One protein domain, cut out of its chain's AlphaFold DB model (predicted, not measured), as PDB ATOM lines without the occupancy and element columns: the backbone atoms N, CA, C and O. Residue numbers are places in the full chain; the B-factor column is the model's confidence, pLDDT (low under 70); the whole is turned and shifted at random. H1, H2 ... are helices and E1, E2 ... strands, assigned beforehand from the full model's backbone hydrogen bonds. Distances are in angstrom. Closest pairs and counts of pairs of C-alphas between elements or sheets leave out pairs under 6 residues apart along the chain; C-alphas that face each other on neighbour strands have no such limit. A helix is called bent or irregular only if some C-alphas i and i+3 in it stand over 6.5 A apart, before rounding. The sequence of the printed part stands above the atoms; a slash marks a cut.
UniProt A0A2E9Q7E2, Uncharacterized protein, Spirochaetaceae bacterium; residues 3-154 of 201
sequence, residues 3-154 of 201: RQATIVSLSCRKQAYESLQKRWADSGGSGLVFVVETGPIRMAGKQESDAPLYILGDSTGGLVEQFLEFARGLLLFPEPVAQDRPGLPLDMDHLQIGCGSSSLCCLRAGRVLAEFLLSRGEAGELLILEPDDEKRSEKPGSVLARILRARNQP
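What this domain is: This is residues 3 to 154 of the 201 residues of an uncharacterized protein of Spirochaetaceae bacterium (UniProt A0A2E9Q7E2). A twisted slab of five strands fills the middle, with the long helix H1 over one face and H2, H3 and H4 over the other, making three layers, helices on both faces of a sheet. The long loop of residues 71 to 92 passes round the E3 edge, and another, residues 38 to 53, swings out to Gly 45. The printed part has 152 residues, with E1 H1 E2 E3 H2 E4 H3 E5 H4 along the chain, of mixed class. The mixed sheet has the order E1 E5 E2 E4 E3, with E3 alone antiparallel to its neighbour. The whole is compact, with a radius of gyration of the C-alphas of 14.8 A, and spans 43 by 36 by 32 A.

How they stand to each other: Start at edge strand E1, residues 5 to 9, parallel to E5, residues 124 to 130; N 6 and O 126 are 2.8 A apart, within hydrogen-bond range. H1, residues 10 to 26, is on the sheet over E1 and E5, at a height over the sheet of 9.5 A. E2, residues 32 to 37, is parallel to E5, with N 36 and O 127 at 2.8 A, and to E4, residues 93 to 98, with N 33 and O 93 at 2.8 A. Edge strand E3, residues 54 to 58, is antiparallel to E4, with N 56 and O 96 at 2.8 A. On the opposite face from H1, H2, residues 61 to 70, lies over E4 and E3, slantwise at 50 degrees to E4 on the local plane. H3, residues 103 to 119, is on the same face as H2, over E2 and along it at 2 degrees on the local plane; it is only just not over E5, on which 2 of its C-alphas fall. H2 and residues 113 to 116 of H3 only just touch, with 3 pairs of C-alphas within 8 A, the closest those of Phe 67 and Phe 116 at 6.9 A. H4, residues 140 to 150, on that face too, touches H3, the closest C-alphas being those of Ser 103 and Pro 140 at 5.5 A; it is over E1. E1, H1, E2 and E4, H3, E5 are split strand-helix-strand units, each with another strand between its two, and right-handed crossovers. Every O i to N i+4 pair is within range in H3 and H4, against 11 of 13 in H1 and 5 of 6 in H2.

Where its parts are: Find C-alpha 5 at (-29.121, -0.056, 55.692), where E1 begins. H1 runs 24.7 A and is irregular, C-alphas 11 and 14 being 7.8 A apart. H3 runs 24.5 A from (-34.887, 11.513, 46.120), and E5 runs 19.5 A. H4 ends at C-alpha 150, (-38.933, 0.771, 61.754).

The domain as a whole: The C-alphas farthest apart, of Gly 45 and Pro 154, are 46.0 A apart. The printed part has no cut; the links E2 to E3 and H2 to E4 are long. Mean pLDDT of the printed part is 74.3, and 43 residues are under 70, among them 39 to 52 and 78 to 89.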
ATOM      1  N   ARG A   3     -28.642  -7.543  57.283       55.06
ATOM      2  CA  ARG A   3     -28.211  -6.446  58.153       55.06
ATOM      3  C   ARG A   3     -28.729  -5.114  57.597       55.06
ATOM      4  O   ARG A   3     -29.169  -5.016  56.456       55.06
ATOM      5  N   GLN A   4     -28.775  -4.130  58.491       66.38
ATOM      6  CA  GLN A   4     -29.325  -2.783  58.317       66.38
ATOM      7  C   GLN A   4     -28.881  -2.078  57.024       66.38
ATOM      8  O   GLN A   4     -27.852  -2.400  56.446       66.38
ATOM      9  N   ALA A   5     -29.630  -1.044  56.630       73.06
ATOM     10  CA  ALA A   5     -29.121  -0.056  55.692       73.06
ATOM     11  C   ALA A   5     -28.050   0.822  56.363       73.06
ATOM     12  O   ALA A   5     -28.311   1.420  57.420       73.06
ATOM     13  N   THR A   6     -26.877   0.905  55.740       82.38
ATOM     14  CA  THR A   6     -25.755   1.756  56.143       82.38
ATOM     15  C   THR A   6     -25.683   2.948  55.207       82.38
ATOM     16  O   THR A   6     -25.660   2.791  53.990       82.38
ATOM     17  N   ILE A   7     -25.659   4.147  55.777       81.88
ATOM     18  CA  ILE A   7     -25.564   5.394  55.015       81.88
ATOM     19  C   ILE A   7     -24.131   5.879  55.104       81.88
ATOM     20  O   ILE A   7     -23.578   5.977  56.202       81.88
ATOM     21  N   VAL A   8     -23.540   6.180  53.957       84.69
ATOM     22  CA  VAL A   8     -22.160   6.637  53.844       84.69
ATOM     23  C   VAL A   8     -22.129   7.828  52.905       84.69
ATOM     24  O   VAL A   8     -22.799   7.849  51.875       84.69
ATOM     25  N   SER A   9     -21.328   8.825  53.254       83.50
ATOM     26  CA  SER A   9     -21.043   9.899  52.317       83.50
ATOM     27  C   SER A   9     -20.282   9.394  51.083       83.50
ATOM     28  O   SER A   9     -19.396   8.544  51.190       83.50
ATOM     29  N   LEU A  10     -20.551   9.969  49.908       81.19
ATOM     30  CA  LEU A  10     -19.767   9.725  48.697       81.19
ATOM     31  C   LEU A  10     -18.263   9.964  48.917       81.19
ATOM     32  O   LEU A  10     -17.466   9.227  48.335       81.19
ATOM     33  N   SER A  11     -17.863  10.926  49.758       84.75
ATOM     34  CA  SER A  11     -16.445  11.180  50.069       84.75
ATOM     35  C   SER A  11     -15.803  10.059  50.893       84.75
ATOM     36  O   SER A  11     -14.613   9.783  50.748       84.75
ATOM     37  N   CYS A  12     -16.597   9.334  51.682       86.62
ATOM     38  CA  CYS A  12     -16.157   8.198  52.495       86.62
ATOM     39  C   CYS A  12     -16.316   6.840  51.784       86.62
ATOM     40  O   CYS A  12     -16.075   5.797  52.395       86.62
ATOM     41  N   ARG A  13     -16.707   6.825  50.502       86.00
ATOM     42  CA  ARG A  13     -17.019   5.602  49.739       86.00
ATOM     43  C   ARG A  13     -15.923   4.539  49.830       86.00
ATOM     44  O   ARG A  13     -16.216   3.387  50.130       86.00
ATOM     45  N   LYS A  14     -14.663   4.930  49.610       86.06
ATOM     46  CA  LYS A  14     -13.517   4.005  49.644       86.06
ATOM     47  C   LYS A  14     -13.375   3.332  51.012       86.06
ATOM     48  O   LYS A  14     -13.309   2.112  51.095       86.06
ATOM     49  N   GLN A  15     -13.422   4.127  52.080       88.00
ATOM     50  CA  GLN A  15     -13.327   3.630  53.452       88.00
ATOM     51  C   GLN A  15     -14.489   2.690  53.805       88.00
ATOM     52  O   GLN A  15     -14.304   1.712  54.530       88.00
ATOM     53  N   ALA A  16     -15.694   2.963  53.296       86.00
ATOM     54  CA  ALA A  16     -16.841   2.090  53.509       86.00
ATOM     55  C   ALA A  16     -16.686   0.733  52.819       86.00
ATOM     56  O   ALA A  16     -17.005  -0.283  53.434       86.00
ATOM     57  N   TYR A  17     -16.160   0.705  51.593       86.56
ATOM     58  CA  TYR A  17     -15.865  -0.541  50.882       86.56
ATOM     59  C   TYR A  17     -14.795  -1.368  51.596       86.56
ATOM     60  O   TYR A  17     -15.026  -2.544  51.869       86.56
ATOM     61  N   GLU A  18     -13.691  -0.742  52.012       87.75
ATOM     62  CA  GLU A  18     -12.638  -1.409  52.791       87.75
ATOM     63  C   GLU A  18     -13.187  -1.971  54.115       87.75
ATOM     64  O   GLU A  18     -12.899  -3.103  54.505       87.75
ATOM     65  N   SER A  19     -14.042  -1.199  54.795       87.38
ATOM     66  CA  SER A  19     -14.692  -1.633  56.035       87.38
ATOM     67  C   SER A  19     -15.647  -2.805  55.807       87.38
ATOM     68  O   SER A  19     -15.708  -3.707  56.641       87.38
ATOM     69  N   LEU A  20     -16.397  -2.805  54.701       85.31
ATOM     70  CA  LEU A  20     -17.264  -3.914  54.300       85.31
ATOM     71  C   LEU A  20     -16.439  -5.173  54.033       85.31
ATOM     72  O   LEU A  20     -16.712  -6.202  54.647       85.31
ATOM     73  N   GLN A  21     -15.410  -5.089  53.187       84.62
ATOM     74  CA  GLN A  21     -14.531  -6.219  52.866       84.62
ATOM     75  C   GLN A  21     -13.917  -6.833  54.119       84.62
ATOM     76  O   GLN A  21     -13.995  -8.045  54.301       84.62
ATOM     77  N   LYS A  22     -13.388  -6.002  55.024       86.31
ATOM     78  CA  LYS A  22     -12.829  -6.485  56.287       86.31
ATOM     79  C   LYS A  22     -13.873  -7.220  57.130       86.31
ATOM     80  O   LYS A  22     -13.615  -8.331  57.575       86.31
ATOM     81  N   ARG A  23     -15.074  -6.647  57.300       83.44
ATOM     82  CA  ARG A  23     -16.161  -7.295  58.060       83.44
ATOM     83  C   ARG A  23     -16.551  -8.654  57.484       83.44
ATOM     84  O   ARG A  23     -16.862  -9.560  58.253       83.44
ATOM     85  N   TRP A  24     -16.579  -8.778  56.161       80.56
ATOM     86  CA  TRP A  24     -16.949 -10.027  55.499       80.56
ATOM     87  C   TRP A  24     -15.831 -11.068  55.569       80.56
ATOM     88  O   TRP A  24     -16.111 -12.210  55.934       80.56
ATOM     89  N   ALA A  25     -14.577 -10.657  55.358       81.81
ATOM     90  CA  ALA A  25     -13.403 -11.505  55.553       81.81
ATOM     91  C   ALA A  25     -13.335 -12.061  56.987       81.81
ATOM     92  O   ALA A  25     -13.197 -13.269  57.172       81.81
ATOM     93  N   ASP A  26     -13.547 -11.207  57.995       81.81
ATOM     94  CA  ASP A  26     -13.560 -11.596  59.412       81.81
ATOM     95  C   ASP A  26     -14.724 -12.551  59.750       81.81
ATOM     96  O   ASP A  26     -14.644 -13.333  60.696       81.81
ATOM     97  N   SER A  27     -15.815 -12.503  58.978       73.56
ATOM     98  CA  SER A  27     -16.975 -13.385  59.155       73.56
ATOM     99  C   SER A  27     -16.864 -14.733  58.434       73.56
ATOM    100  O   SER A  27     -17.756 -15.565  58.588       73.56
ATOM    101  N   GLY A  28     -15.795 -14.953  57.652       65.31
ATOM    102  CA  GLY A  28     -15.551 -16.197  56.915       65.31
ATOM    103  C   GLY A  28     -16.635 -16.553  55.890       65.31
ATOM    104  O   GLY A  28     -16.782 -17.725  55.551       65.31
ATOM    105  N   GLY A  29     -17.425 -15.575  55.439       64.38
ATOM    106  CA  GLY A  29     -18.635 -15.808  54.651       64.38
ATOM    107  C   GLY A  29     -18.721 -14.961  53.386       64.38
ATOM    108  O   GLY A  29     -18.154 -13.873  53.301       64.38
ATOM    109  N   SER A  30     -19.484 -15.465  52.414       67.75
ATOM    110  CA  SER A  30     -19.966 -14.710  51.257       67.75
ATOM    111  C   SER A  30     -21.078 -13.749  51.685       67.75
ATOM    112  O   SER A  30     -21.987 -14.140  52.424       67.75
ATOM    113  N   GLY A  31     -21.021 -12.505  51.215       74.50
ATOM    114  CA  GLY A  31     -22.017 -11.478  51.510       74.50
ATOM    115  C   GLY A  31     -22.536 -10.820  50.241       74.50
ATOM    116  O   GLY A  31     -21.808 -10.705  49.258       74.50
ATOM    117  N   LEU A  32     -23.791 -10.379  50.287       81.06
ATOM    118  CA  LEU A  32     -24.426  -9.619  49.216       81.06
ATOM    119  C   LEU A  32     -24.515  -8.141  49.603       81.06
ATOM    120  O   LEU A  32     -25.083  -7.801  50.645       81.06
ATOM    121  N   VAL A  33     -23.977  -7.247  48.776       84.00
ATOM    122  CA  VAL A  33     -24.052  -5.800  49.005       84.00
ATOM    123  C   VAL A  33     -24.842  -5.125  47.898       84.00
ATOM    124  O   VAL A  33     -24.467  -5.126  46.730       84.00
ATOM    125  N   PHE A  34     -25.926  -4.469  48.289       83.12
ATOM    126  CA  PHE A  34     -26.676  -3.604  47.392       83.12
ATOM    127  C   PHE A  34     -26.241  -2.165  47.602       83.12
ATOM    128  O   PHE A  34     -26.288  -1.676  48.728       83.12
ATOM    129  N   VAL A  35     -25.825  -1.480  46.542       83.50
ATOM    130  CA  VAL A  35     -25.363  -0.091  46.618       83.50
ATOM    131  C   VAL A  35     -26.372   0.815  45.925       83.50
ATOM    132  O   VAL A  35     -26.662   0.632  44.748       83.50
ATOM    133  N   VAL A  36     -26.887   1.815  46.634       83.12
ATOM    134  CA  VAL A  36     -27.707   2.886  46.054       83.12
ATOM    135  C   VAL A  36     -26.897   4.168  46.054       83.12
ATOM    136  O   VAL A  36     -26.552   4.677  47.116       83.12
ATOM    137  N   GLU A  37     -26.596   4.698  44.874       83.00
ATOM    138  CA  GLU A  37     -25.859   5.949  44.711       83.00
ATOM    139  C   GLU A  37     -26.801   7.090  44.320       83.00
ATOM    140  O   GLU A  37     -27.519   7.014  43.317       83.00
ATOM    141  N   THR A  38     -26.783   8.148  45.130       75.25
ATOM    142  CA  THR A  38     -27.488   9.410  44.872       75.25
ATOM    143  C   THR A  38     -26.518  10.469  44.356       75.25
ATOM    144  O   THR A  38     -25.337  10.470  44.703       75.25
ATOM    145  N   GLY A  39     -27.026  11.400  43.555       69.94
ATOM    146  CA  GLY A  39     -26.243  12.471  42.941       69.94
ATOM    147  C   GLY A  39     -26.196  12.361  41.417       69.94
ATOM    148  O   GLY A  39     -26.688  11.380  40.856       69.94
ATOM    149  N   PRO A  40     -25.647  13.378  40.733       63.72
ATOM    150  CA  PRO A  40     -25.644  13.433  39.280       63.72
ATOM    151  C   PRO A  40     -24.878  12.247  38.695       63.72
ATOM    152  O   PRO A  40     -23.716  11.999  39.035       63.72
ATOM    153  N   ILE A  41     -25.526  11.517  37.794       63.66
ATOM    154  CA  ILE A  41     -24.939  10.358  37.132       63.66
ATOM    155  C   ILE A  41     -24.410  10.839  35.793       63.66
ATOM    156  O   ILE A  41     -25.151  11.035  34.833       63.66
ATOM    157  N   ARG A  42     -23.087  10.985  35.711       57.50
ATOM    158  CA  ARG A  42     -22.407  11.297  34.452       57.50
ATOM    159  C   ARG A  42     -22.421  10.065  33.548       57.50
ATOM    160  O   ARG A  42     -21.495   9.262  33.558       57.50
ATOM    161  N   MET A  43     -23.503   9.899  32.797       55.81
ATOM    162  CA  MET A  43     -23.584   8.948  31.693       55.81
ATOM    163  C   MET A  43     -22.898   9.561  30.473       55.81
ATOM    164  O   MET A  43     -23.198  10.697  30.105       55.81
ATOM    165  N   ALA A  44     -21.974   8.834  29.843       47.56
ATOM    166  CA  ALA A  44     -21.360   9.286  28.599       47.56
ATOM    167  C   ALA A  44     -22.457   9.533  27.542       47.56
ATOM    168  O   ALA A  44     -23.163   8.612  27.144       47.56
ATOM    169  N   GLY A  45     -22.622  10.790  27.118       46.75
ATOM    170  CA  GLY A  45     -23.422  11.154  25.945       46.75
ATOM    171  C   GLY A  45     -24.947  11.248  26.101       46.75
ATOM    172  O   GLY A  45     -25.609  11.460  25.090       46.75
ATOM    173  N   LYS A  46     -25.534  11.139  27.303       50.75
ATOM    174  CA  LYS A  46     -26.985  11.357  27.507       50.75
ATOM    175  C   LYS A  46     -27.235  12.508  28.486       50.75
ATOM    176  O   LYS A  46     -26.645  12.533  29.562       50.75
ATOM    177  N   GLN A  47     -28.097  13.459  28.106       46.66
ATOM    178  CA  GLN A  47     -28.641  14.446  29.045       46.66
ATOM    179  C   GLN A  47     -29.411  13.705  30.143       46.66
ATOM    180  O   GLN A  47     -30.172  12.784  29.844       46.66
ATOM    181  N   GLU A  48     -29.192  14.088  31.402       50.31
ATOM    182  CA  GLU A  48     -29.991  13.604  32.524       50.31
ATOM    183  C   GLU A  48     -31.460  13.949  32.254       50.31
ATOM    184  O   GLU A  48     -31.858  15.107  32.309       50.31
ATOM    185  N   SER A  49     -32.263  12.936  31.926       46.31
ATOM    186  CA  SER A  49     -33.704  13.018  32.136       46.31
ATOM    187  C   SER A  49     -33.933  13.185  33.633       46.31
ATOM    188  O   SER A  49     -33.214  12.589  34.437       46.31
ATOM    189  N   ASP A  50     -34.953  13.935  34.027       50.34
ATOM    190  CA  ASP A  50     -35.387  13.958  35.417       50.34
ATOM    191  C   ASP A  50     -35.885  12.546  35.788       50.34
ATOM    192  O   ASP A  50     -36.886  12.068  35.263       50.34
ATOM    193  N   ALA A  51     -35.151  11.855  36.665       56.78
ATOM    194  CA  ALA A  51     -35.534  10.607  37.351       56.78
ATOM    195  C   ALA A  51     -35.374   9.192  36.702       56.78
ATOM    196  O   ALA A  51     -36.093   8.277  37.109       56.78
ATOM    197  N   PRO A  52     -34.411   8.900  35.814       68.12
ATOM    198  CA  PRO A  52     -34.075   7.528  35.431       68.12
ATOM    199  C   PRO A  52     -33.303   6.764  36.529       68.12
ATOM    200  O   PRO A  52     -32.338   7.270  37.106       68.12
ATOM    201  N   LEU A  53     -33.728   5.526  36.813       76.19
ATOM    202  CA  LEU A  53     -32.949   4.543  37.572       76.19
ATOM    203  C   LEU A  53     -31.957   3.847  36.647       76.19
ATOM    204  O   LEU A  53     -32.331   3.406  35.566       76.19
ATOM    205  N   TYR A  54     -30.723   3.672  37.097       79.00
ATOM    206  CA  TYR A  54     -29.672   3.052  36.301       79.00
ATOM    207  C   TYR A  54     -29.031   1.908  37.065       79.00
ATOM    208  O   TYR A  54     -28.697   2.066  38.235       79.00
ATOM    209  N   ILE A  55     -28.789   0.786  36.400       81.69
ATOM    210  CA  ILE A  55     -27.875  -0.230  36.921       81.69
ATOM    211  C   ILE A  55     -26.460   0.253  36.598       81.69
ATOM    212  O   ILE A  55     -26.149   0.521  35.442       81.69
ATOM    213  N   LEU A  56     -25.637   0.457  37.628       76.38
ATOM    214  CA  LEU A  56     -24.277   0.989  37.484       76.38
ATOM    215  C   LEU A  56     -23.218  -0.113  37.443       76.38
ATOM    216  O   LEU A  56     -22.108   0.153  36.995       76.38
ATOM    217  N   GLY A  57     -23.542  -1.309  37.925       75.81
ATOM    218  CA  GLY A  57     -22.637  -2.449  37.916       75.81
ATOM    219  C   GLY A  57     -23.133  -3.589  38.794       75.81
ATOM    220  O   GLY A  57     -23.984  -3.396  39.670       75.81
ATOM    221  N   ASP A  58     -22.579  -4.765  38.550       81.31
ATOM    222  CA  ASP A  58     -22.858  -6.004  39.256       81.31
ATOM    223  C   ASP A  58     -21.625  -6.916  39.281       81.31
ATOM    224  O   ASP A  58     -20.756  -6.828  38.414       81.31
ATOM    225  N   SER A  59     -21.542  -7.791  40.285       75.44
ATOM    226  CA  SER A  59     -20.487  -8.812  40.376       75.44
ATOM    227  C   SER A  59     -20.742 -10.019  39.474       75.44
ATOM    228  O   SER A  59     -19.803 -10.708  39.080       75.44
ATOM    229  N   THR A  60     -22.017 -10.318  39.203       68.44
ATOM    230  CA  THR A  60     -22.467 -11.516  38.497       68.44
ATOM    231  C   THR A  60     -23.665 -11.182  37.618       68.44
ATOM    232  O   THR A  60     -24.708 -10.758  38.120       68.44
ATOM    233  N   GLY A  61     -23.566 -11.485  36.316       64.75
ATOM    234  CA  GLY A  61     -24.633 -11.175  35.352       64.75
ATOM    235  C   GLY A  61     -26.017 -11.725  35.737       64.75
ATOM    236  O   GLY A  61     -27.038 -11.151  35.372       64.75
ATOM    237  N   GLY A  62     -26.071 -12.791  36.547       78.88
ATOM    238  CA  GLY A  62     -27.324 -13.361  37.047       78.88
ATOM    239  C   GLY A  62     -28.022 -12.546  38.147       78.88
ATOM    240  O   GLY A  62     -29.233 -12.683  38.312       78.88
ATOM    241  N   LEU A  63     -27.312 -11.705  38.910       82.56
ATOM    242  CA  LEU A  63     -27.913 -10.925  40.001       82.56
ATOM    243  C   LEU A  63     -28.789  -9.788  39.464       82.56
ATOM    244  O   LEU A  63     -29.847  -9.506  40.029       82.56
ATOM    245  N   VAL A  64     -28.371  -9.171  38.356       84.75
ATOM    246  CA  VAL A  64     -29.149  -8.143  37.651       84.75
ATOM    247  C   VAL A  64     -30.463  -8.719  37.143       84.75
ATOM    248  O   VAL A  64     -31.515  -8.146  37.415       84.75
ATOM    249  N   GLU A  65     -30.422  -9.856  36.450       83.88
ATOM    250  CA  GLU A  65     -31.618 -10.495  35.889       83.88
ATOM    251  C   GLU A  65     -32.624 -10.866  36.983       83.88
ATOM    252  O   GLU A  65     -33.793 -10.489  36.900       83.88
ATOM    253  N   GLN A  66     -32.154 -11.509  38.057       85.44
ATOM    254  CA  GLN A  66     -32.992 -11.873  39.204       85.44
ATOM    255  C   GLN A  66     -33.610 -10.643  39.878       85.44
ATOM    256  O   GLN A  66     -34.779 -10.661  40.270       85.44
ATOM    257  N   PHE A  67     -32.843  -9.559  40.012       85.88
ATOM    258  CA  PHE A  67     -33.358  -8.319  40.575       85.88
ATOM    259  C   PHE A  67     -34.377  -7.642  39.651       85.88
ATOM    260  O   PHE A  67     -35.398  -7.162  40.132       85.88
ATOM    261  N   LEU A  68     -34.135  -7.593  38.339       83.62
ATOM    262  CA  LEU A  68     -35.065  -7.000  37.374       83.62
ATOM    263  C   LEU A  68     -36.375  -7.787  37.294       83.62
ATOM    264  O   LEU A  68     -37.443  -7.183  37.194       83.62
ATOM    265  N   GLU A  69     -36.306  -9.115  37.386       84.38
ATOM    266  CA  GLU A  69     -37.485  -9.967  37.508       84.38
ATOM    267  C   GLU A  69     -38.259  -9.656  38.795       84.38
ATOM    268  O   GLU A  69     -39.469  -9.430  38.746       84.38
ATOM    269  N   PHE A  70     -37.564  -9.545  39.933       83.31
ATOM    270  CA  PHE A  70     -38.168  -9.169  41.213       83.31
ATOM    271  C   PHE A  70     -38.792  -7.762  41.185       83.31
ATOM    272  O   PHE A  70     -39.886  -7.539  41.700       83.31
ATOM    273  N   ALA A  71     -38.108  -6.802  40.564       79.19
ATOM    274  CA  ALA A  71     -38.516  -5.405  40.475       79.19
ATOM    275  C   ALA A  71     -39.551  -5.140  39.367       79.19
ATOM    276  O   ALA A  71     -39.957  -3.987  39.166       79.19
ATOM    277  N   ARG A  72     -39.989  -6.177  38.641       75.06
ATOM    278  CA  ARG A  72     -40.902  -6.054  37.506       75.06
ATOM    279  C   ARG A  72     -42.222  -5.410  37.931       75.06
ATOM    280  O   ARG A  72     -42.947  -5.922  38.778       75.06
ATOM    281  N   GLY A  73     -42.543  -4.273  37.315       66.38
ATOM    282  CA  GLY A  73     -43.736  -3.483  37.644       66.38
ATOM    283  C   GLY A  73     -43.613  -2.637  38.919       66.38
ATOM    284  O   GLY A  73     -44.540  -1.897  39.240       66.38
ATOM    285  N   LEU A  74     -42.478  -2.703  39.626       70.06
ATOM    286  CA  LEU A  74     -42.180  -1.904  40.820       70.06
ATOM    287  C   LEU A  74     -41.269  -0.715  40.500       70.06
ATOM    288  O   LEU A  74     -41.479   0.389  41.019       70.06
ATOM    289  N   LEU A  75     -40.277  -0.945  39.637       73.69
ATOM    290  CA  LEU A  75     -39.306   0.038  39.167       73.69
ATOM    291  C   LEU A  75     -39.276   0.054  37.636       73.69
ATOM    292  O   LEU A  75     -39.454  -0.976  36.987       73.69
ATOM    293  N   LEU A  76     -39.028   1.233  37.072       67.62
ATOM    294  CA  LEU A  76     -38.803   1.414  35.643       67.62
ATOM    295  C   LEU A  76     -37.342   1.804  35.433       67.62
ATOM    296  O   LEU A  76     -36.882   2.813  35.968       67.62
ATOM    297  N   PHE A  77     -36.631   0.987  34.663       70.12
ATOM    298  CA  PHE A  77     -35.268   1.254  34.220       70.12
ATOM    299  C   PHE A  77     -35.342   1.706  32.754       70.12
ATOM    300  O   PHE A  77     -35.884   0.961  31.933       70.12
ATOM    301  N   PRO A  78     -34.866   2.913  32.404       58.38
ATOM    302  CA  PRO A  78     -34.876   3.410  31.037       58.38
ATOM    303  C   PRO A  78     -33.710   2.781  30.282       58.38
ATOM    304  O   PRO A  78     -32.661   3.394  30.129       58.38
ATOM    305  N   GLU A  79     -33.934   1.542  29.846       57.00
ATOM    306  CA  GLU A  79     -33.004   0.691  29.098       57.00
ATOM    307  C   GLU A  79     -31.663   0.415  29.818       57.00
ATOM    308  O   GLU A  79     -31.154   1.226  30.594       57.00
ATOM    309  N   PRO A  80     -31.050  -0.765  29.621       53.50
ATOM    310  CA  PRO A  80     -29.796  -1.079  30.289       53.50
ATOM    311  C   PRO A  80     -28.677  -0.226  29.682       53.50
ATOM    312  O   PRO A  80     -28.223  -0.473  28.564       53.50
ATOM    313  N   VAL A  81     -28.226   0.804  30.400       51.59
ATOM    314  CA  VAL A  81     -27.074   1.584  29.946       51.59
ATOM    315  C   VAL A  81     -25.785   0.887  30.376       51.59
ATOM    316  O   VAL A  81     -25.403   0.960  31.535       51.59
ATOM    317  N   ALA A  82     -25.171   0.223  29.394       48.34
ATOM    318  CA  ALA A  82     -23.768  -0.169  29.228       48.34
ATOM    319  C   ALA A  82     -22.922  -0.510  30.477       48.34
ATOM    320  O   ALA A  82     -22.636   0.322  31.335       48.34
ATOM    321  N   GLN A  83     -22.390  -1.734  30.428       48.22
ATOM    322  CA  GLN A  83     -21.514  -2.440  31.371       48.22
ATOM    323  C   GLN A  83     -20.079  -1.876  31.503       48.22
ATOM    324  O   GLN A  83     -19.245  -2.484  32.165       48.22
ATOM    325  N   ASP A  84     -19.773  -0.715  30.916       46.31
ATOM    326  CA  ASP A  84     -18.437  -0.098  30.968       46.31
ATOM    327  C   ASP A  84     -18.306   0.852  32.163       46.31
ATOM    328  O   ASP A  84     -18.109   2.066  32.035       46.31
ATOM    329  N   ARG A  85     -18.434   0.302  33.370       53.31
ATOM    330  CA  ARG A  85     -18.037   1.006  34.591       53.31
ATOM    331  C   ARG A  85     -16.995   0.191  35.337       53.31
ATOM    332  O   ARG A  85     -17.070  -1.035  35.330       53.31
ATOM    333  N   PRO A  86     -16.009   0.854  35.969       52.09
ATOM    334  CA  PRO A  86     -15.044   0.149  36.796       52.09
ATOM    335  C   PRO A  86     -15.817  -0.638  37.852       52.09
ATOM    336  O   PRO A  86     -16.613  -0.050  38.590       52.09
ATOM    337  N   GLY A  87     -15.607  -1.955  37.878       59.69
ATOM    338  CA  GLY A  87     -16.218  -2.833  38.869       59.69
ATOM    339  C   GLY A  87     -15.994  -2.277  40.272       59.69
ATOM    340  O   GLY A  87     -14.960  -1.656  40.553       59.69
ATOM    341  N   LEU A  88     -16.981  -2.453  41.153       69.19
ATOM    342  CA  LEU A  88     -16.787  -2.089  42.550       69.19
ATOM    343  C   LEU A  88     -15.568  -2.861  43.084       69.19
ATOM    344  O   LEU A  88     -15.427  -4.042  42.768       69.19
ATOM    345  N   PRO A  89     -14.680  -2.230  43.878       69.81
ATOM    346  CA  PRO A  89     -13.492  -2.881  44.427       69.81
ATOM    347  C   PRO A  89     -13.891  -3.781  45.606       69.81
ATOM    348  O   PRO A  89     -13.428  -3.598  46.726       69.81
ATOM    349  N   LEU A  90     -14.848  -4.672  45.374       72.38
ATOM    350  CA  LEU A  90     -15.473  -5.535  46.351       72.38
ATOM    351  C   LEU A  90     -15.336  -6.974  45.859       72.38
ATOM    352  O   LEU A  90     -15.913  -7.337  44.839       72.38
ATOM    353  N   ASP A  91     -14.643  -7.805  46.632       74.56
ATOM    354  CA  ASP A  91     -14.519  -9.249  46.379       74.56
ATOM    355  C   ASP A  91     -15.765 -10.016  46.870       74.56
ATOM    356  O   ASP A  91     -15.670 -11.078  47.481       74.56
ATOM    357  N   MET A  92     -16.952  -9.429  46.690       79.12
ATOM    358  CA  MET A  92     -18.233  -9.973  47.145       79.12
ATOM    359  C   MET A  92     -19.339  -9.678  46.139       79.12
ATOM    360  O   MET A  92     -19.219  -8.758  45.317       79.12
ATOM    361  N   ASP A  93     -20.432 -10.433  46.246       84.19
ATOM    362  CA  ASP A  93     -21.552 -10.240  45.346       84.19
ATOM    363  C   ASP A  93     -22.201  -8.880  45.560       84.19
ATOM    364  O   ASP A  93     -22.477  -8.469  46.691       84.19
ATOM    365  N   HIS A  94     -22.428  -8.155  44.469       86.50
ATOM    366  CA  HIS A  94     -22.964  -6.811  44.552       86.50
ATOM    367  C   HIS A  94     -23.822  -6.436  43.357       86.50
ATOM    368  O   HIS A  94     -23.611  -6.900  42.242       86.50
ATOM    369  N   LEU A  95     -24.760  -5.528  43.609       87.06
ATOM    370  CA  LEU A  95     -25.534  -4.831  42.590       87.06
ATOM    371  C   LEU A  95     -25.608  -3.356  42.978       87.06
ATOM    372  O   LEU A  95     -26.028  -3.008  44.086       87.06
ATOM    373  N   GLN A  96     -25.201  -2.487  42.059       86.69
ATOM    374  CA  GLN A  96     -25.190  -1.044  42.242       86.69
ATOM    375  C   GLN A  96     -26.255  -0.385  41.373       86.69
ATOM    376  O   GLN A  96     -26.299  -0.572  40.158       86.69
ATOM    377  N   ILE A  97     -27.086   0.445  41.997       85.94
ATOM    378  CA  ILE A  97     -28.128   1.231  41.343       85.94
ATOM    379  C   ILE A  97     -27.866   2.717  41.570       85.94
ATOM    380  O   ILE A  97     -27.663   3.177  42.690       85.94
ATOM    381  N   GLY A  98     -27.907   3.478  40.487       82.38
ATOM    382  CA  GLY A  98     -27.874   4.926  40.484       82.38
ATOM    383  C   GLY A  98     -29.286   5.478  40.370       82.38
ATOM    384  O   GLY A  98     -30.079   5.007  39.558       82.38
ATOM    385  N   CYS A  99     -29.596   6.497  41.162       77.25
ATOM    386  CA  CYS A  99     -30.917   7.132  41.179       77.25
ATOM    387  C   CYS A  99     -30.904   8.623  40.801       77.25
ATOM    388  O   CYS A  99     -31.926   9.305  40.918       77.25
ATOM    389  N   GLY A 100     -29.760   9.124  40.330       74.81
ATOM    390  CA  GLY A 100     -29.591  10.518  39.938       74.81
ATOM    391  C   GLY A 100     -29.809  11.465  41.118       74.81
ATOM    392  O   GLY A 100     -29.597  11.125  42.285       74.81
ATOM    393  N   SER A 101     -30.311  12.659  40.810       72.56
ATOM    394  CA  SER A 101     -30.694  13.666  41.810       72.56
ATOM    395  C   SER A 101     -32.095  13.442  42.411       72.56
ATOM    396  O   SER A 101     -32.524  14.218  43.272       72.56
ATOM    397  N   SER A 102     -32.812  12.391  41.984       75.75
ATOM    398  CA  SER A 102     -34.185  12.104  42.414       75.75
ATOM    399  C   SER A 102     -34.213  11.362  43.750       75.75
ATOM    400  O   SER A 102     -33.960  10.156  43.840       75.75
ATOM    401  N   SER A 103     -34.623  12.081  44.796       75.31
ATOM    402  CA  SER A 103     -34.887  11.513  46.120       75.31
ATOM    403  C   SER A 103     -35.881  10.351  46.058       75.31
ATOM    404  O   SER A 103     -35.722   9.362  46.768       75.31
ATOM    405  N   LEU A 104     -36.883  10.436  45.180       74.12
ATOM    406  CA  LEU A 104     -37.921   9.414  45.047       74.12
ATOM    407  C   LEU A 104     -37.376   8.119  44.450       74.12
ATOM    408  O   LEU A 104     -37.686   7.034  44.942       74.12
ATOM    409  N   CYS A 105     -36.520   8.226  43.433       76.69
ATOM    410  CA  CYS A 105     -35.863   7.068  42.835       76.69
ATOM    411  C   CYS A 105     -34.947   6.371  43.845       76.69
ATOM    412  O   CYS A 105     -34.982   5.147  43.943       76.69
ATOM    413  N   CYS A 106     -34.207   7.135  44.660       78.19
ATOM    414  CA  CYS A 106     -33.357   6.584  45.721       78.19
ATOM    415  C   CYS A 106     -34.150   5.730  46.714       78.19
ATOM    416  O   CYS A 106     -33.757   4.611  47.048       78.19
ATOM    417  N   LEU A 107     -35.269   6.268  47.200       78.06
ATOM    418  CA  LEU A 107     -36.115   5.607  48.188       78.06
ATOM    419  C   LEU A 107     -36.728   4.324  47.640       78.06
ATOM    420  O   LEU A 107     -36.689   3.292  48.307       78.06
ATOM    421  N   ARG A 108     -37.285   4.390  46.423       77.62
ATOM    422  CA  ARG A 108     -37.942   3.251  45.775       77.62
ATOM    423  C   ARG A 108     -36.932   2.155  45.456       77.62
ATOM    424  O   ARG A 108     -37.157   1.010  45.834       77.62
ATOM    425  N   ALA A 109     -35.801   2.502  44.841       81.94
ATOM    426  CA  ALA A 109     -34.757   1.532  44.527       81.94
ATOM    427  C   ALA A 109     -34.194   0.882  45.790       81.94
ATOM    428  O   ALA A 109     -34.167  -0.341  45.891       81.94
ATOM    429  N   GLY A 110     -33.812   1.681  46.788       82.94
ATOM    430  CA  GLY A 110     -33.260   1.142  48.025       82.94
ATOM    431  C   GLY A 110     -34.264   0.307  48.820       82.94
ATOM    432  O   GLY A 110     -33.875  -0.682  49.441       82.94
ATOM    433  N   ARG A 111     -35.564   0.620  48.757       80.38
ATOM    434  CA  ARG A 111     -36.600  -0.248  49.330       80.38
ATOM    435  C   ARG A 111     -36.660  -1.600  48.633       80.38
ATOM    436  O   ARG A 111     -36.616  -2.616  49.323       80.38
ATOM    437  N   VAL A 112     -36.800  -1.606  47.309       81.31
ATOM    438  CA  VAL A 112     -36.951  -2.837  46.517       81.31
ATOM    439  C   VAL A 112     -35.697  -3.703  46.651       81.31
ATOM    440  O   VAL A 112     -35.813  -4.906  46.840       81.31
ATOM    441  N   LEU A 113     -34.505  -3.098  46.686       85.19
ATOM    442  CA  LEU A 113     -33.251  -3.799  46.982       85.19
ATOM    443  C   LEU A 113     -33.241  -4.417  48.384       85.19
ATOM    444  O   LEU A 113     -32.825  -5.558  48.549       85.19
ATOM    445  N   ALA A 114     -33.726  -3.699  49.402       80.19
ATOM    446  CA  ALA A 114     -33.851  -4.266  50.740       80.19
ATOM    447  C   ALA A 114     -34.856  -5.428  50.800       80.19
ATOM    448  O   ALA A 114     -34.646  -6.356  51.575       80.19
ATOM    449  N   GLU A 115     -35.941  -5.401  50.022       79.56
ATOM    450  CA  GLU A 115     -36.874  -6.534  49.930       79.56
ATOM    451  C   GLU A 115     -36.259  -7.721  49.210       79.56
ATOM    452  O   GLU A 115     -36.342  -8.838  49.713       79.56
ATOM    453  N   PHE A 116     -35.589  -7.464  48.091       83.19
ATOM    454  CA  PHE A 116     -34.878  -8.481  47.337       83.19
ATOM    455  C   PHE A 116     -33.795  -9.152  48.195       83.19
ATOM    456  O   PHE A 116     -33.691 -10.375  48.234       83.19
ATOM    457  N   LEU A 117     -33.051  -8.380  48.995       82.12
ATOM    458  CA  LEU A 117     -32.101  -8.931  49.962       82.12
ATOM    459  C   LEU A 117     -32.772  -9.881  50.965       82.12
ATOM    460  O   LEU A 117     -32.226 -10.931  51.298       82.12
ATOM    461  N   LEU A 118     -33.951  -9.514  51.471       77.69
ATOM    462  CA  LEU A 118     -34.680 -10.344  52.430       77.69
ATOM    463  C   LEU A 118     -35.240 -11.608  51.783       77.69
ATOM    464  O   LEU A 118     -35.175 -12.661  52.413       77.69
ATOM    465  N   SER A 119     -35.765 -11.522  50.557       79.88
ATOM    466  CA  SER A 119     -36.337 -12.675  49.854       79.88
ATOM    467  C   SER A 119     -35.290 -13.736  49.534       79.88
ATOM    468  O   SER A 119     -35.617 -14.917  49.499       79.88
ATOM    469  N   ARG A 120     -34.028 -13.332  49.350       80.94
ATOM    470  CA  ARG A 120     -32.902 -14.256  49.161       80.94
ATOM    471  C   ARG A 120     -32.517 -15.014  50.434       80.94
ATOM    472  O   ARG A 120     -31.876 -16.051  50.351       80.94
ATOM    473  N   GLY A 121     -32.854 -14.500  51.620       74.44
ATOM    474  CA  GLY A 121     -32.483 -15.111  52.905       74.44
ATOM    475  C   GLY A 121     -30.983 -15.056  53.248       74.44
ATOM    476  O   GLY A 121     -30.593 -15.433  54.357       74.44
ATOM    477  N   GLU A 122     -30.157 -14.536  52.342       77.25
ATOM    478  CA  GLU A 122     -28.704 -14.441  52.453       77.25
ATOM    479  C   GLU A 122     -28.260 -13.384  53.484       77.25
ATOM    480  O   GLU A 122     -29.028 -12.530  53.951       77.25
ATOM    481  N   ALA A 123     -26.998 -13.468  53.902       80.00
ATOM    482  CA  ALA A 123     -26.369 -12.397  54.658       80.00
ATOM    483  C   ALA A 123     -25.998 -11.272  53.686       80.00
ATOM    484  O   ALA A 123     -25.266 -11.482  52.724       80.00
ATOM    485  N   GLY A 124     -26.489 -10.067  53.947       83.88
ATOM    486  CA  GLY A 124     -26.144  -8.923  53.119       83.88
ATOM    487  C   GLY A 124     -26.484  -7.594  53.761       83.88
ATOM    488  O   GLY A 124     -27.055  -7.543  54.857       83.88
ATOM    489  N   GLU A 125     -26.089  -6.530  53.076       86.94
ATOM    490  CA  GLU A 125     -26.165  -5.151  53.547       86.94
ATOM    491  C   GLU A 125     -26.626  -4.230  52.411       86.94
ATOM    492  O   GLU A 125     -26.211  -4.382  51.262       86.94
ATOM    493  N   LEU A 126     -27.487  -3.263  52.735       87.31
ATOM    494  CA  LEU A 126     -27.833  -2.176  51.821       87.31
ATOM    495  C   LEU A 126     -26.951  -0.971  52.151       87.31
ATOM    496  O   LEU A 126     -27.103  -0.357  53.205       87.31
ATOM    497  N   LEU A 127     -26.052  -0.612  51.248       87.81
ATOM    498  CA  LEU A 127     -25.224   0.578  51.342       87.81
ATOM    499  C   LEU A 127     -25.866   1.723  50.555       87.81
ATOM    500  O   LEU A 127     -26.153   1.588  49.369       87.81
ATOM    501  N   ILE A 128     -26.068   2.867  51.197       87.19
ATOM    502  CA  ILE A 128     -26.605   4.069  50.557       87.19
ATOM    503  C   ILE A 128     -25.506   5.125  50.538       87.19
ATOM    504  O   ILE A 128     -25.032   5.545  51.594       87.19
ATOM    505  N   LEU A 129     -25.100   5.530  49.339       86.06
ATOM    506  CA  LEU A 129     -24.082   6.541  49.105       86.06
ATOM    507  C   LEU A 129     -24.744   7.891  48.813       86.06
ATOM    508  O   LEU A 129     -25.463   8.045  47.819       86.06
ATOM    509  N   GLU A 130     -24.490   8.872  49.680       85.25
ATOM    510  CA  GLU A 130     -25.099  10.204  49.600       85.25
ATOM    511  C   GLU A 130     -24.071  11.331  49.494       85.25
ATOM    512  O   GLU A 130     -23.031  11.264  50.145       85.25
ATOM    513  N   PRO A 131     -24.315  12.384  48.693       82.56
ATOM    514  CA  PRO A 131     -23.424  13.534  48.653       82.56
ATOM    515  C   PRO A 131     -23.339  14.208  50.025       82.56
ATOM    516  O   PRO A 131     -24.292  14.194  50.811       82.56
ATOM    517  N   ASP A 132     -22.200  14.843  50.305       79.38
ATOM    518  CA  ASP A 132     -21.941  15.543  51.572       79.38
ATOM    519  C   ASP A 132     -22.862  16.737  51.831       79.38
ATOM    520  O   ASP A 132     -22.939  17.193  52.963       79.38
ATOM    521  N   ASP A 133     -23.631  17.162  50.830       73.00
ATOM    522  CA  ASP A 133     -24.403  18.401  50.803       73.00
ATOM    523  C   ASP A 133     -25.112  18.727  52.134       73.00
ATOM    524  O   ASP A 133     -26.050  18.043  52.558       73.00
ATOM    525  N   GLU A 134     -24.627  19.777  52.802       58.91
ATOM    526  CA  GLU A 134     -25.096  20.244  54.116       58.91
ATOM    527  C   GLU A 134     -26.429  21.001  54.021       58.91
ATOM    528  O   GLU A 134     -27.083  21.263  55.029       58.91
ATOM    529  N   LYS A 135     -26.853  21.366  52.802       56.78
ATOM    530  CA  LYS A 135     -28.012  22.238  52.568       56.78
ATOM    531  C   LYS A 135     -29.358  21.523  52.606       56.78
ATOM    532  O   LYS A 135     -30.386  22.183  52.739       56.78
ATOM    533  N   ARG A 136     -29.389  20.193  52.474       60.56
ATOM    534  CA  ARG A 136     -30.632  19.427  52.619       60.56
ATOM    535  C   ARG A 136     -30.814  19.084  54.089       60.56
ATOM    536  O   ARG A 136     -30.026  18.321  54.639       60.56
ATOM    537  N   SER A 137     -31.874  19.621  54.695       58.88
ATOM    538  CA  SER A 137     -32.242  19.317  56.082       58.88
ATOM    539  C   SER A 137     -32.370  17.812  56.320       58.88
ATOM    540  O   SER A 137     -32.090  17.352  57.425       58.88
ATOM    541  N   GLU A 138     -32.729  17.036  55.287       70.44
ATOM    542  CA  GLU A 138     -32.815  15.579  55.358       70.44
ATOM    543  C   GLU A 138     -32.425  14.888  54.046       70.44
ATOM    544  O   GLU A 138     -32.884  15.246  52.958       70.44
ATOM    545  N   LYS A 139     -31.574  13.862  54.163       77.81
ATOM    546  CA  LYS A 139     -31.066  13.079  53.032       77.81
ATOM    547  C   LYS A 139     -31.936  11.820  52.793       77.81
ATOM    548  O   LYS A 139     -32.308  11.159  53.771       77.81
ATOM    549  N   PRO A 140     -32.301  11.468  51.543       76.25
ATOM    550  CA  PRO A 140     -33.199  10.342  51.232       76.25
ATOM    551  C   PRO A 140     -32.772   8.995  51.829       76.25
ATOM    552  O   PRO A 140     -33.607   8.240  52.328       76.25
ATOM    553  N   GLY A 141     -31.476   8.706  51.840       77.00
ATOM    554  CA  GLY A 141     -30.887   7.514  52.437       77.00
ATOM    555  C   GLY A 141     -31.076   7.454  53.947       77.00
ATOM    556  O   GLY A 141     -31.412   6.398  54.486       77.00
ATOM    557  N   SER A 142     -30.977   8.600  54.623       79.06
ATOM    558  CA  SER A 142     -31.318   8.737  56.046       79.06
ATOM    559  C   SER A 142     -32.774   8.388  56.336       79.06
ATOM    560  O   SER A 142     -33.059   7.671  57.302       79.06
ATOM    561  N   VAL A 143     -33.697   8.831  55.484       78.12
ATOM    562  CA  VAL A 143     -35.119   8.492  55.608       78.12
ATOM    563  C   VAL A 143     -35.352   7.004  55.323       78.12
ATOM    564  O   VAL A 143     -35.991   6.325  56.129       78.12
ATOM    565  N   LEU A 144     -34.767   6.458  54.252       77.88
ATOM    566  CA  LEU A 144     -34.875   5.038  53.910       77.88
ATOM    567  C   LEU A 144     -34.370   4.132  55.038       77.88
ATOM    568  O   LEU A 144     -35.057   3.188  55.424       77.88
ATOM    569  N   ALA A 145     -33.203   4.422  55.618       76.88
ATOM    570  CA  ALA A 145     -32.667   3.611  56.707       76.88
ATOM    571  C   ALA A 145     -33.575   3.637  57.944       76.88
ATOM    572  O   ALA A 145     -33.753   2.606  58.596       76.88
ATOM    573  N   ARG A 146     -34.184   4.789  58.262       76.75
ATOM    574  CA  ARG A 146     -35.177   4.892  59.344       76.75
ATOM    575  C   ARG A 146     -36.400   4.024  59.053       76.75
ATOM    576  O   ARG A 146     -36.817   3.276  59.933       76.75
ATOM    577  N   ILE A 147     -36.914   4.060  57.824       74.62
ATOM    578  CA  ILE A 147     -38.052   3.237  57.383       74.62
ATOM    579  C   ILE A 147     -37.721   1.746  57.493       74.62
ATOM    580  O   ILE A 147     -38.478   0.988  58.098       74.62
ATOM    581  N   LEU A 148     -36.558   1.322  56.996       74.62
ATOM    582  CA  LEU A 148     -36.132  -0.079  57.044       74.62
ATOM    583  C   LEU A 148     -35.918  -0.585  58.478       74.62
ATOM    584  O   LEU A 148     -36.219  -1.743  58.759       74.62
ATOM    585  N   ARG A 149     -35.445   0.265  59.399       75.12
ATOM    586  CA  ARG A 149     -35.316  -0.078  60.829       75.12
ATOM    587  C   ARG A 149     -36.671  -0.160  61.529       75.12
ATOM    588  O   ARG A 149     -36.875  -1.038  62.362       75.12
ATOM    589  N   ALA A 150     -37.597   0.727  61.175       70.56
ATOM    590  CA  ALA A 150     -38.933   0.771  61.754       70.56
ATOM    591  C   ALA A 150     -39.884  -0.299  61.196       70.56
ATOM    592  O   ALA A 150     -40.962  -0.469  61.750       70.56
ATOM    593  N   ARG A 151     -39.505  -1.047  60.147       69.06
ATOM    594  CA  ARG A 151     -40.385  -1.994  59.427       69.06
ATOM    595  C   ARG A 151     -41.139  -3.002  60.309       69.06
ATOM    596  O   ARG A 151     -42.223  -3.429  59.942       69.06
ATOM    597  N   ASN A 152     -40.579  -3.358  61.468       62.56
ATOM    598  CA  ASN A 152     -41.170  -4.305  62.423       62.56
ATOM    599  C   ASN A 152     -41.686  -3.617  63.707       62.56
ATOM    600  O   ASN A 152     -41.934  -4.282  64.707       62.56
ATOM    601  N   GLN A 153     -41.789  -2.285  63.716       67.50
ATOM    602  CA  GLN A 153     -42.153  -1.473  64.877       67.50
ATOM    603  C   GLN A 153     -43.334  -0.555  64.522       67.50
ATOM    604  O   GLN A 153     -43.113   0.530  63.978       67.50
ATOM    605  N   PRO A 154     -44.583  -0.933  64.855       62.69
ATOM    606  CA  PRO A 154     -45.780  -0.165  64.493       62.69
ATOM    607  C   PRO A 154     -45.728   1.312  64.911       62.69
ATOM    608  O   PRO A 154     -46.006   2.193  64.104       62.69
TER     609      PRO A 154